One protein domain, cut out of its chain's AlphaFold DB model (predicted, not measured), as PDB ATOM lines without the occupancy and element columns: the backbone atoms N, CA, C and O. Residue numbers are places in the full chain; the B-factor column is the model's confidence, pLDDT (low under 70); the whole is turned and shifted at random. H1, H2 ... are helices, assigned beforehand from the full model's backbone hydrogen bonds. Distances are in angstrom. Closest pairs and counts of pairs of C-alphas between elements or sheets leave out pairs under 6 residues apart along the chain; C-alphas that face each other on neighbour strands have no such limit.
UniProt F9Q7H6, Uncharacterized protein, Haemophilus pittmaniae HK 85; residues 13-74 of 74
ATOM      1  N   SER A  13      40.143 -41.334  20.473       97.06
ATOM      2  CA  SER A  13      41.076 -42.467  20.541       97.06
ATOM      3  C   SER A  13      40.419 -43.784  20.963       97.06
ATOM      4  O   SER A  13      40.881 -44.849  20.564       97.06
ATOM      5  N   VAL A  14      39.332 -43.729  21.742       96.12
ATOM      6  CA  VAL A  14      38.567 -44.924  22.131       96.12
ATOM      7  C   VAL A  14      37.910 -45.535  20.900       96.12
ATOM      8  O   VAL A  14      38.064 -46.726  20.658       96.12
ATOM      9  N   PHE A  15      37.228 -44.714  20.100       96.50
ATOM     10  CA  PHE A  15      36.609 -45.165  18.858       96.50
ATOM     11  C   PHE A  15      37.646 -45.700  17.863       96.50
ATOM     12  O   PHE A  15      37.475 -46.798  17.341       96.50
ATOM     13  N   GLU A  16      38.736 -44.957  17.634       97.25
ATOM     14  CA  GLU A  16      39.781 -45.370  16.687       97.25
ATOM     15  C   GLU A  16      40.363 -46.736  17.046       97.25
ATOM     16  O   GLU A  16      40.484 -47.593  16.173       97.25
ATOM     17  N   LYS A  17      40.665 -46.959  18.331       96.62
ATOM     18  CA  LYS A  17      41.172 -48.248  18.798       96.62
ATOM     19  C   LYS A  17      40.171 -49.374  18.523       96.62
ATOM     20  O   LYS A  17      40.532 -50.348  17.876       96.62
ATOM     21  N   LEU A  18      38.914 -49.213  18.946       96.00
ATOM     22  CA  LEU A  18      37.873 -50.233  18.759       96.00
ATOM     23  C   LEU A  18      37.657 -50.578  17.283       96.00
ATOM     24  O   LEU A  18      37.496 -51.743  16.930       96.00
ATOM     25  N   PHE A  19      37.656 -49.569  16.415       96.44
ATOM     26  CA  PHE A  19      37.471 -49.771  14.984       96.44
ATOM     27  C   PHE A  19      38.656 -50.498  14.336       96.44
ATOM     28  O   PHE A  19      38.455 -51.382  13.502       96.44
ATOM     29  N   LEU A  20      39.889 -50.145  14.712       96.50
ATOM     30  CA  LEU A  20      41.086 -50.835  14.228       96.50
ATOM     31  C   LEU A  20      41.134 -52.286  14.716       96.50
ATOM     32  O   LEU A  20      41.419 -53.176  13.914       96.50
ATOM     33  N   ASP A  21      40.785 -52.527  15.980       95.00
ATOM     34  CA  ASP A  21      40.698 -53.871  16.555       95.00
ATOM     35  C   ASP A  21      39.648 -54.710  15.803       95.00
ATOM     36  O   ASP A  21      39.942 -55.827  15.373       95.00
ATOM     37  N   ALA A  22      38.463 -54.143  15.528       94.56
ATOM     38  CA  ALA A  22      37.412 -54.807  14.754       94.56
ATOM     39  C   ALA A  22      37.849 -55.137  13.317       94.56
ATOM     40  O   ALA A  22      37.554 -56.225  12.817       94.56
ATOM     41  N   LYS A  23      38.583 -54.229  12.658       94.81
ATOM     42  CA  LYS A  23      39.177 -54.481  11.336       94.81
ATOM     43  C   LYS A  23      40.204 -55.606  11.366       94.81
ATOM     44  O   LYS A  23      40.203 -56.444  10.470       94.81
ATOM     45  N   HIS A  24      41.069 -55.625  12.376       94.69
ATOM     46  CA  HIS A  24      42.095 -56.654  12.514       94.69
ATOM     47  C   HIS A  24      41.482 -58.034  12.791       94.69
ATOM     48  O   HIS A  24      41.918 -59.031  12.222       94.69
ATOM     49  N   SER A  25      40.447 -58.101  13.631       92.38
ATOM     50  CA  SER A  25      39.772 -59.357  13.971       92.38
ATOM     51  C   SER A  25      38.733 -59.808  12.936       92.38
ATOM     52  O   SER A  25      38.108 -60.847  13.131       92.38
ATOM     53  N   GLY A  26      38.483 -59.017  11.886       91.69
ATOM     54  CA  GLY A  26      37.417 -59.277  10.913       91.69
ATOM     55  C   GLY A  26      36.014 -59.281  11.531       91.69
ATOM     56  O   GLY A  26      35.119 -59.959  11.024       91.69
ATOM     57  N   ASN A  27      35.814 -58.556  12.638       88.69
ATOM     58  CA  ASN A  27      34.531 -58.501  13.335       88.69
ATOM     59  C   ASN A  27      33.543 -57.650  12.527       88.69
ATOM     60  O   ASN A  27      33.483 -56.427  12.659       88.69
ATOM     61  N   THR A  28      32.799 -58.321  11.654       92.25
ATOM     62  CA  THR A  28      31.799 -57.720  10.776       92.25
ATOM     63  C   THR A  28      30.423 -58.288  11.080       92.25
ATOM     64  O   THR A  28      30.266 -59.444  11.474       92.25
ATOM     65  N   THR A  29      29.393 -57.479  10.865       89.69
ATOM     66  CA  THR A  29      28.010 -57.958  10.808       89.69
ATOM     67  C   THR A  29      27.570 -57.838   9.363       89.69
ATOM     68  O   THR A  29      27.634 -56.751   8.802       89.69
ATOM     69  N   LYS A  30      27.172 -58.949   8.731       91.56
ATOM     70  CA  LYS A  30      26.821 -58.978   7.295       91.56
ATOM     71  C   LYS A  30      27.928 -58.412   6.378       91.56
ATOM     72  O   LYS A  30      27.629 -57.749   5.396       91.56
ATOM     73  N   ASN A  31      29.197 -58.696   6.688       92.69
ATOM     74  CA  ASN A  31      30.386 -58.190   5.980       92.69
ATOM     75  C   ASN A  31      30.625 -56.671   6.085       92.69
ATOM     76  O   ASN A  31      31.488 -56.135   5.393       92.69
ATOM     77  N   GLU A  32      29.916 -55.977   6.976       94.44
ATOM     78  CA  GLU A  32      30.056 -54.539   7.192       94.44
ATOM     79  C   GLU A  32      30.528 -54.240   8.622       94.44
ATOM     80  O   GLU A  32      30.214 -54.954   9.583       94.44
ATOM     81  N   TYR A  33      31.291 -53.154   8.769       93.38
ATOM     82  CA  TYR A  33      31.757 -52.656  10.062       93.38
ATOM     83  C   TYR A  33      30.761 -51.638  10.618       93.38
ATOM     84  O   TYR A  33      30.844 -50.442  10.336       93.38
ATOM     85  N   TYR A  34      29.813 -52.122  11.415       94.62
ATOM     86  CA  TYR A  34      28.849 -51.273  12.109       94.62
ATOM     87  C   TYR A  34      29.434 -50.670  13.390       94.62
ATOM     88  O   TYR A  34      30.291 -51.262  14.044       94.62
ATOM     89  N   ILE A  35      28.913 -49.507  13.790       94.62
ATOM     90  CA  ILE A  35      29.349 -48.802  15.005       94.62
ATOM     91  C   ILE A  35      28.772 -49.441  16.275       94.62
ATOM     92  O   ILE A  35      29.498 -49.630  17.245       94.62
ATOM     93  N   ALA A  36      27.486 -49.811  16.277       93.56
ATOM     94  CA  ALA A  36      26.816 -50.350  17.466       93.56
ATOM     95  C   ALA A  36      27.527 -51.576  18.089       93.56
ATOM     96  O   ALA A  36      27.690 -51.591  19.311       93.56
ATOM     97  N   PRO A  37      28.028 -52.563  17.312       93.06
ATOM     98  CA  PRO A  37      28.775 -53.692  17.868       93.06
ATOM     99  C   PRO A  37      30.064 -53.315  18.610       93.06
ATOM    100  O   PRO A  37      30.484 -54.070  19.484       93.06
ATOM    101  N   LEU A  38      30.679 -52.158  18.324       94.38
ATOM    102  CA  LEU A  38      31.910 -51.725  19.002       94.38
ATOM    103  C   LEU A  38      31.700 -51.507  20.509       94.38
ATOM    104  O   LEU A  38      32.635 -51.651  21.293       94.38
ATOM    105  N   TYR A  39      30.473 -51.204  20.941       94.81
ATOM    106  CA  TYR A  39      30.159 -51.074  22.363       94.81
ATOM    107  C   TYR A  39      30.201 -52.413  23.107       94.81
ATOM    108  O   TYR A  39      30.490 -52.413  24.302       94.81
ATOM    109  N   ASN A  40      29.994 -53.548  22.428       93.44
ATOM    110  CA  ASN A  40      30.113 -54.866  23.062       93.44
ATOM    111  C   ASN A  40      31.544 -55.126  23.546       93.44
ATOM    112  O   ASN A  40      31.735 -55.699  24.614       93.44
ATOM    113  N   GLU A  41      32.538 -54.645  22.798       93.31
ATOM    114  CA  GLU A  41      33.949 -54.737  23.172       93.31
ATOM    115  C   GLU A  41      34.282 -53.830  24.369       93.31
ATOM    116  O   GLU A  41      35.053 -54.185  25.254       93.31
ATOM    117  N   LEU A  42      33.645 -52.661  24.474       93.94
ATOM    118  CA  LEU A  42      33.773 -51.829  25.674       93.94
ATOM    119  C   LEU A  42      33.160 -52.506  26.905       93.94
ATOM    120  O   LEU A  42      33.754 -52.474  27.984       93.94
ATOM    121  N   ILE A  43      31.992 -53.130  26.741       95.25
ATOM    122  CA  ILE A  43      31.301 -53.849  27.815       95.25
ATOM    123  C   ILE A  43      32.126 -55.061  28.266       95.25
ATOM    124  O   ILE A  43      32.292 -55.258  29.470       95.25
ATOM    125  N   SER A  44      32.702 -55.831  27.336       94.12
ATOM    126  CA  SER A  44      33.560 -56.983  27.664       94.12
ATOM    127  C   SER A  44      34.822 -56.569  28.432       94.12
ATOM    128  O   SER A  44      35.259 -57.282  29.335       94.12
ATOM    129  N   GLN A  45      35.357 -55.376  28.155       93.94
ATOM    130  CA  GLN A  45      36.476 -54.763  28.884       93.94
ATOM    131  C   GLN A  45      36.072 -54.124  30.231       93.94
ATOM    132  O   GLN A  45      36.894 -53.447  30.861       93.94
ATOM    133  N   GLY A  46      34.816 -54.275  30.669       95.75
ATOM    134  CA  GLY A  46      34.306 -53.703  31.918       95.75
ATOM    135  C   GLY A  46      34.199 -52.175  31.903       95.75
ATOM    136  O   GLY A  46      34.260 -51.537  32.956       95.75
ATOM    137  N   LYS A  47      34.106 -51.556  30.720       95.50
ATOM    138  CA  LYS A  47      33.903 -50.108  30.585       95.50
ATOM    139  C   LYS A  47      32.424 -49.764  30.728       95.50
ATOM    140  O   LYS A  47      31.541 -50.550  30.405       95.50
ATOM    141  N   ASN A  48      32.167 -48.534  31.162       95.62
ATOM    142  CA  ASN A  48      30.810 -48.034  31.323       95.62
ATOM    143  C   ASN A  48      30.229 -47.619  29.966       95.62
ATOM    144  O   ASN A  48      30.739 -46.693  29.331       95.62
ATOM    145  N   VAL A  49      29.149 -48.284  29.559       95.62
ATOM    146  CA  VAL A  49      28.336 -47.939  28.389       95.62
ATOM    147  C   VAL A  49      26.927 -47.629  28.874       95.62
ATOM    148  O   VAL A  49      26.332 -48.413  29.607       95.62
ATOM    149  N   PHE A  50      26.409 -46.475  28.469       95.38
ATOM    150  CA  PHE A  50      25.069 -46.011  28.812       95.38
ATOM    151  C   PHE A  50      24.287 -45.725  27.535       95.38
ATOM    152  O   PHE A  50      24.868 -45.565  26.463       95.38
ATOM    153  N   TYR A  51      22.972 -45.636  27.677       94.50
ATOM    154  CA  TYR A  51      22.072 -45.153  26.643       94.50
ATOM    155  C   TYR A  51      21.271 -43.980  27.200       94.50
ATOM    156  O   TYR A  51      21.068 -43.888  28.412       94.50
ATOM    157  N   ASP A  52      20.812 -43.113  26.307       93.50
ATOM    158  CA  ASP A  52      19.789 -42.124  26.613       93.50
ATOM    159  C   ASP A  52      18.508 -42.539  25.890       93.50
ATOM    160  O   ASP A  52      18.535 -42.837  24.694       93.50
ATOM    161  N   LEU A  53      17.405 -42.655  26.629       93.94
ATOM    162  CA  LEU A  53      16.130 -43.064  26.054       93.94
ATOM    163  C   LEU A  53      15.331 -41.817  25.706       93.94
ATOM    164  O   LEU A  53      14.795 -41.153  26.593       93.94
ATOM    165  N   ILE A  54      15.199 -41.547  24.411       92.81
ATOM    166  CA  ILE A  54      14.414 -40.417  23.923       92.81
ATOM    167  C   ILE A  54      13.039 -40.859  23.394       92.81
ATOM    168  O   ILE A  54      12.905 -41.951  22.833       92.81
ATOM    169  N   PRO A  55      11.998 -40.025  23.564       92.19
ATOM    170  CA  PRO A  55      10.691 -40.243  22.957       92.19
ATOM    171  C   PRO A  55      10.743 -40.296  21.422       92.19
ATOM    172  O   PRO A  55      11.518 -39.583  20.786       92.19
ATOM    173  N   THR A  56       9.878 -41.105  20.806       86.94
ATOM    174  CA  THR A  56       9.862 -41.304  19.343       86.94
ATOM    175  C   THR A  56       9.492 -40.039  18.561       86.94
ATOM    176  O   THR A  56       9.930 -39.874  17.429       86.94
ATOM    177  N   ASP A  57       8.736 -39.112  19.148       88.94
ATOM    178  CA  ASP A  57       8.383 -37.822  18.538       88.94
ATOM    179  C   ASP A  57       9.566 -36.841  18.445       88.94
ATOM    180  O   ASP A  57       9.470 -35.835  17.740       88.94
ATOM    181  N   LYS A  58      10.691 -37.137  19.111       89.56
ATOM    182  CA  LYS A  58      11.947 -36.378  19.012       89.56
ATOM    183  C   LYS A  58      12.869 -36.853  17.888       89.56
ATOM    184  O   LYS A  58      13.884 -36.206  17.648       89.56
ATOM    185  N   ILE A  59      12.523 -37.941  17.199       89.75
ATOM    186  CA  ILE A  59      13.310 -38.503  16.098       89.75
ATOM    187  C   ILE A  59      12.495 -38.427  14.808       89.75
ATOM    188  O   ILE A  59      11.316 -38.782  14.772       89.75
ATOM    189  N   LEU A  60      13.137 -37.991  13.727       90.44
ATOM    190  CA  LEU A  60      12.588 -38.057  12.377       90.44
ATOM    191  C   LEU A  60      13.435 -39.036  11.565       90.44
ATOM    192  O   LEU A  60      14.623 -38.799  11.348       90.44
ATOM    193  N   PHE A  61      12.829 -40.136  11.126       88.38
ATOM    194  CA  PHE A  61      13.472 -41.087  10.222       88.38
ATOM    195  C   PHE A  61      13.228 -40.669   8.775       88.38
ATOM    196  O   PHE A  61      12.136 -40.230   8.428       88.38
ATOM    197  N   CYS A  62      14.260 -40.782   7.944       91.62
ATOM    198  CA  CYS A  62      14.234 -40.415   6.527       91.62
ATOM    199  C   CYS A  62      15.186 -41.319   5.714       91.62
ATOM    200  O   CYS A  62      15.832 -40.878   4.764       91.62
ATOM    201  N   GLY A  63      15.352 -42.573   6.140       89.56
ATOM    202  CA  GLY A  63      16.255 -43.542   5.515       89.56
ATOM    203  C   GLY A  63      15.639 -44.273   4.322       89.56
ATOM    204  O   GLY A  63      16.370 -44.853   3.520       89.56
ATOM    205  N   THR A  64      14.313 -44.239   4.182       94.81
ATOM    206  CA  THR A  64      13.572 -44.853   3.070       94.81
ATOM    207  C   THR A  64      12.683 -43.836   2.340       94.81
ATOM    208  O   THR A  64      12.311 -42.813   2.924       94.81
ATOM    209  N   PRO A  65      12.301 -44.093   1.072       94.69
ATOM    210  CA  PRO A  65      11.367 -43.226   0.351       94.69
ATOM    211  C   PRO A  65      10.029 -43.035   1.076       94.69
ATOM    212  O   PRO A  65       9.525 -41.916   1.130       94.69
ATOM    213  N   ASP A  66       9.482 -44.096   1.676       95.56
ATOM    214  CA  ASP A  66       8.212 -44.036   2.409       95.56
ATOM    215  C   ASP A  66       8.315 -43.145   3.657       95.56
ATOM    216  O   ASP A  66       7.423 -42.338   3.920       95.56
ATOM    217  N   GLU A  67       9.429 -43.229   4.395       93.69
ATOM    218  CA  GLU A  67       9.702 -42.351   5.540       93.69
ATOM    219  C   GLU A  67       9.799 -40.881   5.119       93.69
ATOM    220  O   GLU A  67       9.207 -40.011   5.759       93.69
ATOM    221  N   TYR A  68      10.482 -40.592   4.007       93.06
ATOM    222  CA  TYR A  68      10.562 -39.235   3.467       93.06
ATOM    223  C   TYR A  68       9.180 -38.685   3.075       93.06
ATOM    224  O   TYR A  68       8.829 -37.561   3.441       93.06
ATOM    225  N   LEU A  69       8.366 -39.481   2.374       94.94
ATOM    226  CA  LEU A  69       7.011 -39.081   1.985       94.94
ATOM    227  C   LEU A  69       6.104 -38.856   3.203       94.94
ATOM    228  O   LEU A  69       5.282 -37.939   3.192       94.94
ATOM    229  N   ALA A  70       6.261 -39.645   4.266       92.31
ATOM    230  CA  ALA A  70       5.538 -39.433   5.515       92.31
ATOM    231  C   ALA A  70       5.921 -38.103   6.192       92.31
ATOM    232  O   ALA A  70       5.047 -37.431   6.739       92.31
ATOM    233  N   LEU A  71       7.194 -37.691   6.121       92.50
ATOM    234  CA  LEU A  71       7.662 -36.415   6.676       92.50
ATOM    235  C   LEU A  71       7.139 -35.190   5.919       92.50
ATOM    236  O   LEU A  71       6.877 -34.172   6.548       92.50
ATOM    237  N   LEU A  72       6.968 -35.275   4.598       91.69
ATOM    238  CA  LEU A  72       6.430 -34.166   3.796       91.69
ATOM    239  C   LEU A  72       4.967 -33.830   4.113       91.69
ATOM    240  O   LEU A  72       4.516 -32.722   3.834       91.69
ATOM    241  N   ASN A  73       4.227 -34.793   4.660       81.88
ATOM    242  CA  ASN A  73       2.810 -34.658   4.996       81.88
ATOM    243  C   ASN A  73       2.573 -34.359   6.488       81.88
ATOM    244  O   ASN A  73       1.438 -34.468   6.958       81.88
ATOM    245  N   LYS A  74       3.635 -34.039   7.234       73.38
ATOM    246  CA  LYS A  74       3.624 -33.783   8.677       73.38
ATOM    247  C   LYS A  74       3.814 -32.297   8.958       73.38
ATOM    248  O   LYS A  74       3.150 -31.811   9.898       73.38
TER     249      LYS A  74
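What this domain is: This is residues 13 to 74 of the 74 residues of an uncharacterized protein of Haemophilus pittmaniae HK 85 (UniProt F9Q7H6). Picture a small pair of crosswise helices, H1 and H2, at one end and a single short helix, H3, far off at the other, joined by a long strap of chain, residues 45 to 64, with an empty space between the two ends. In the pair, H2 is set about perpendicular to H1 and touches it through residues 18 to 22 of H1 alone, and H3 is the lone helix, touching no other; within the strap, residues 51 to 59 stand free. The printed part has 62 residues with three named helices, in the order H1, H2, H3, and no named strand; the class is all helix, though only 27 of the 62 residues are in named elements. The whole is extended, with a radius of gyration of the C-alphas of 16.5 A and spans of 45 by 27 by 19 A.

How they stand to each other: Start at H1, residues 13 to 24, and go on to H2, residues 38 to 44: they touch, and their closest C-alphas, those of Leu 18 and Leu 38, are 6.2 A apart. H1 touches H2 with residues 18 to 22 alone. Their lines stand about perpendicular, at 85 degrees. Farther on, H3, residues 65 to 72, is apart from both H1 and H2. In the backbones of H1, H2 and H3, every O i to N i+4 pair is within hydrogen-bond range.

Where its parts are: Find C-alpha 13 at (41.076, -42.467, 20.541); from there H1 runs 16.3 A to C-alpha 24. H2 begins at C-alpha 38, at (31.910, -51.725, 19.002), and covers 10.3 A. H3 runs 10.9 A from Pro 65 to C-alpha 72 at (6.430, -34.166, 3.796).

The domain as a whole: Look for the two farthest C-alphas at Gln 45 and Asn 73, 45.9 A apart. Both links are long, with 13 residues between H1 and H2 and 20 between H2 and H3. The printed part has no cut and ends at residue 74, the chain's last. Its mean pLDDT is 93.0, and no printed residue is under 70.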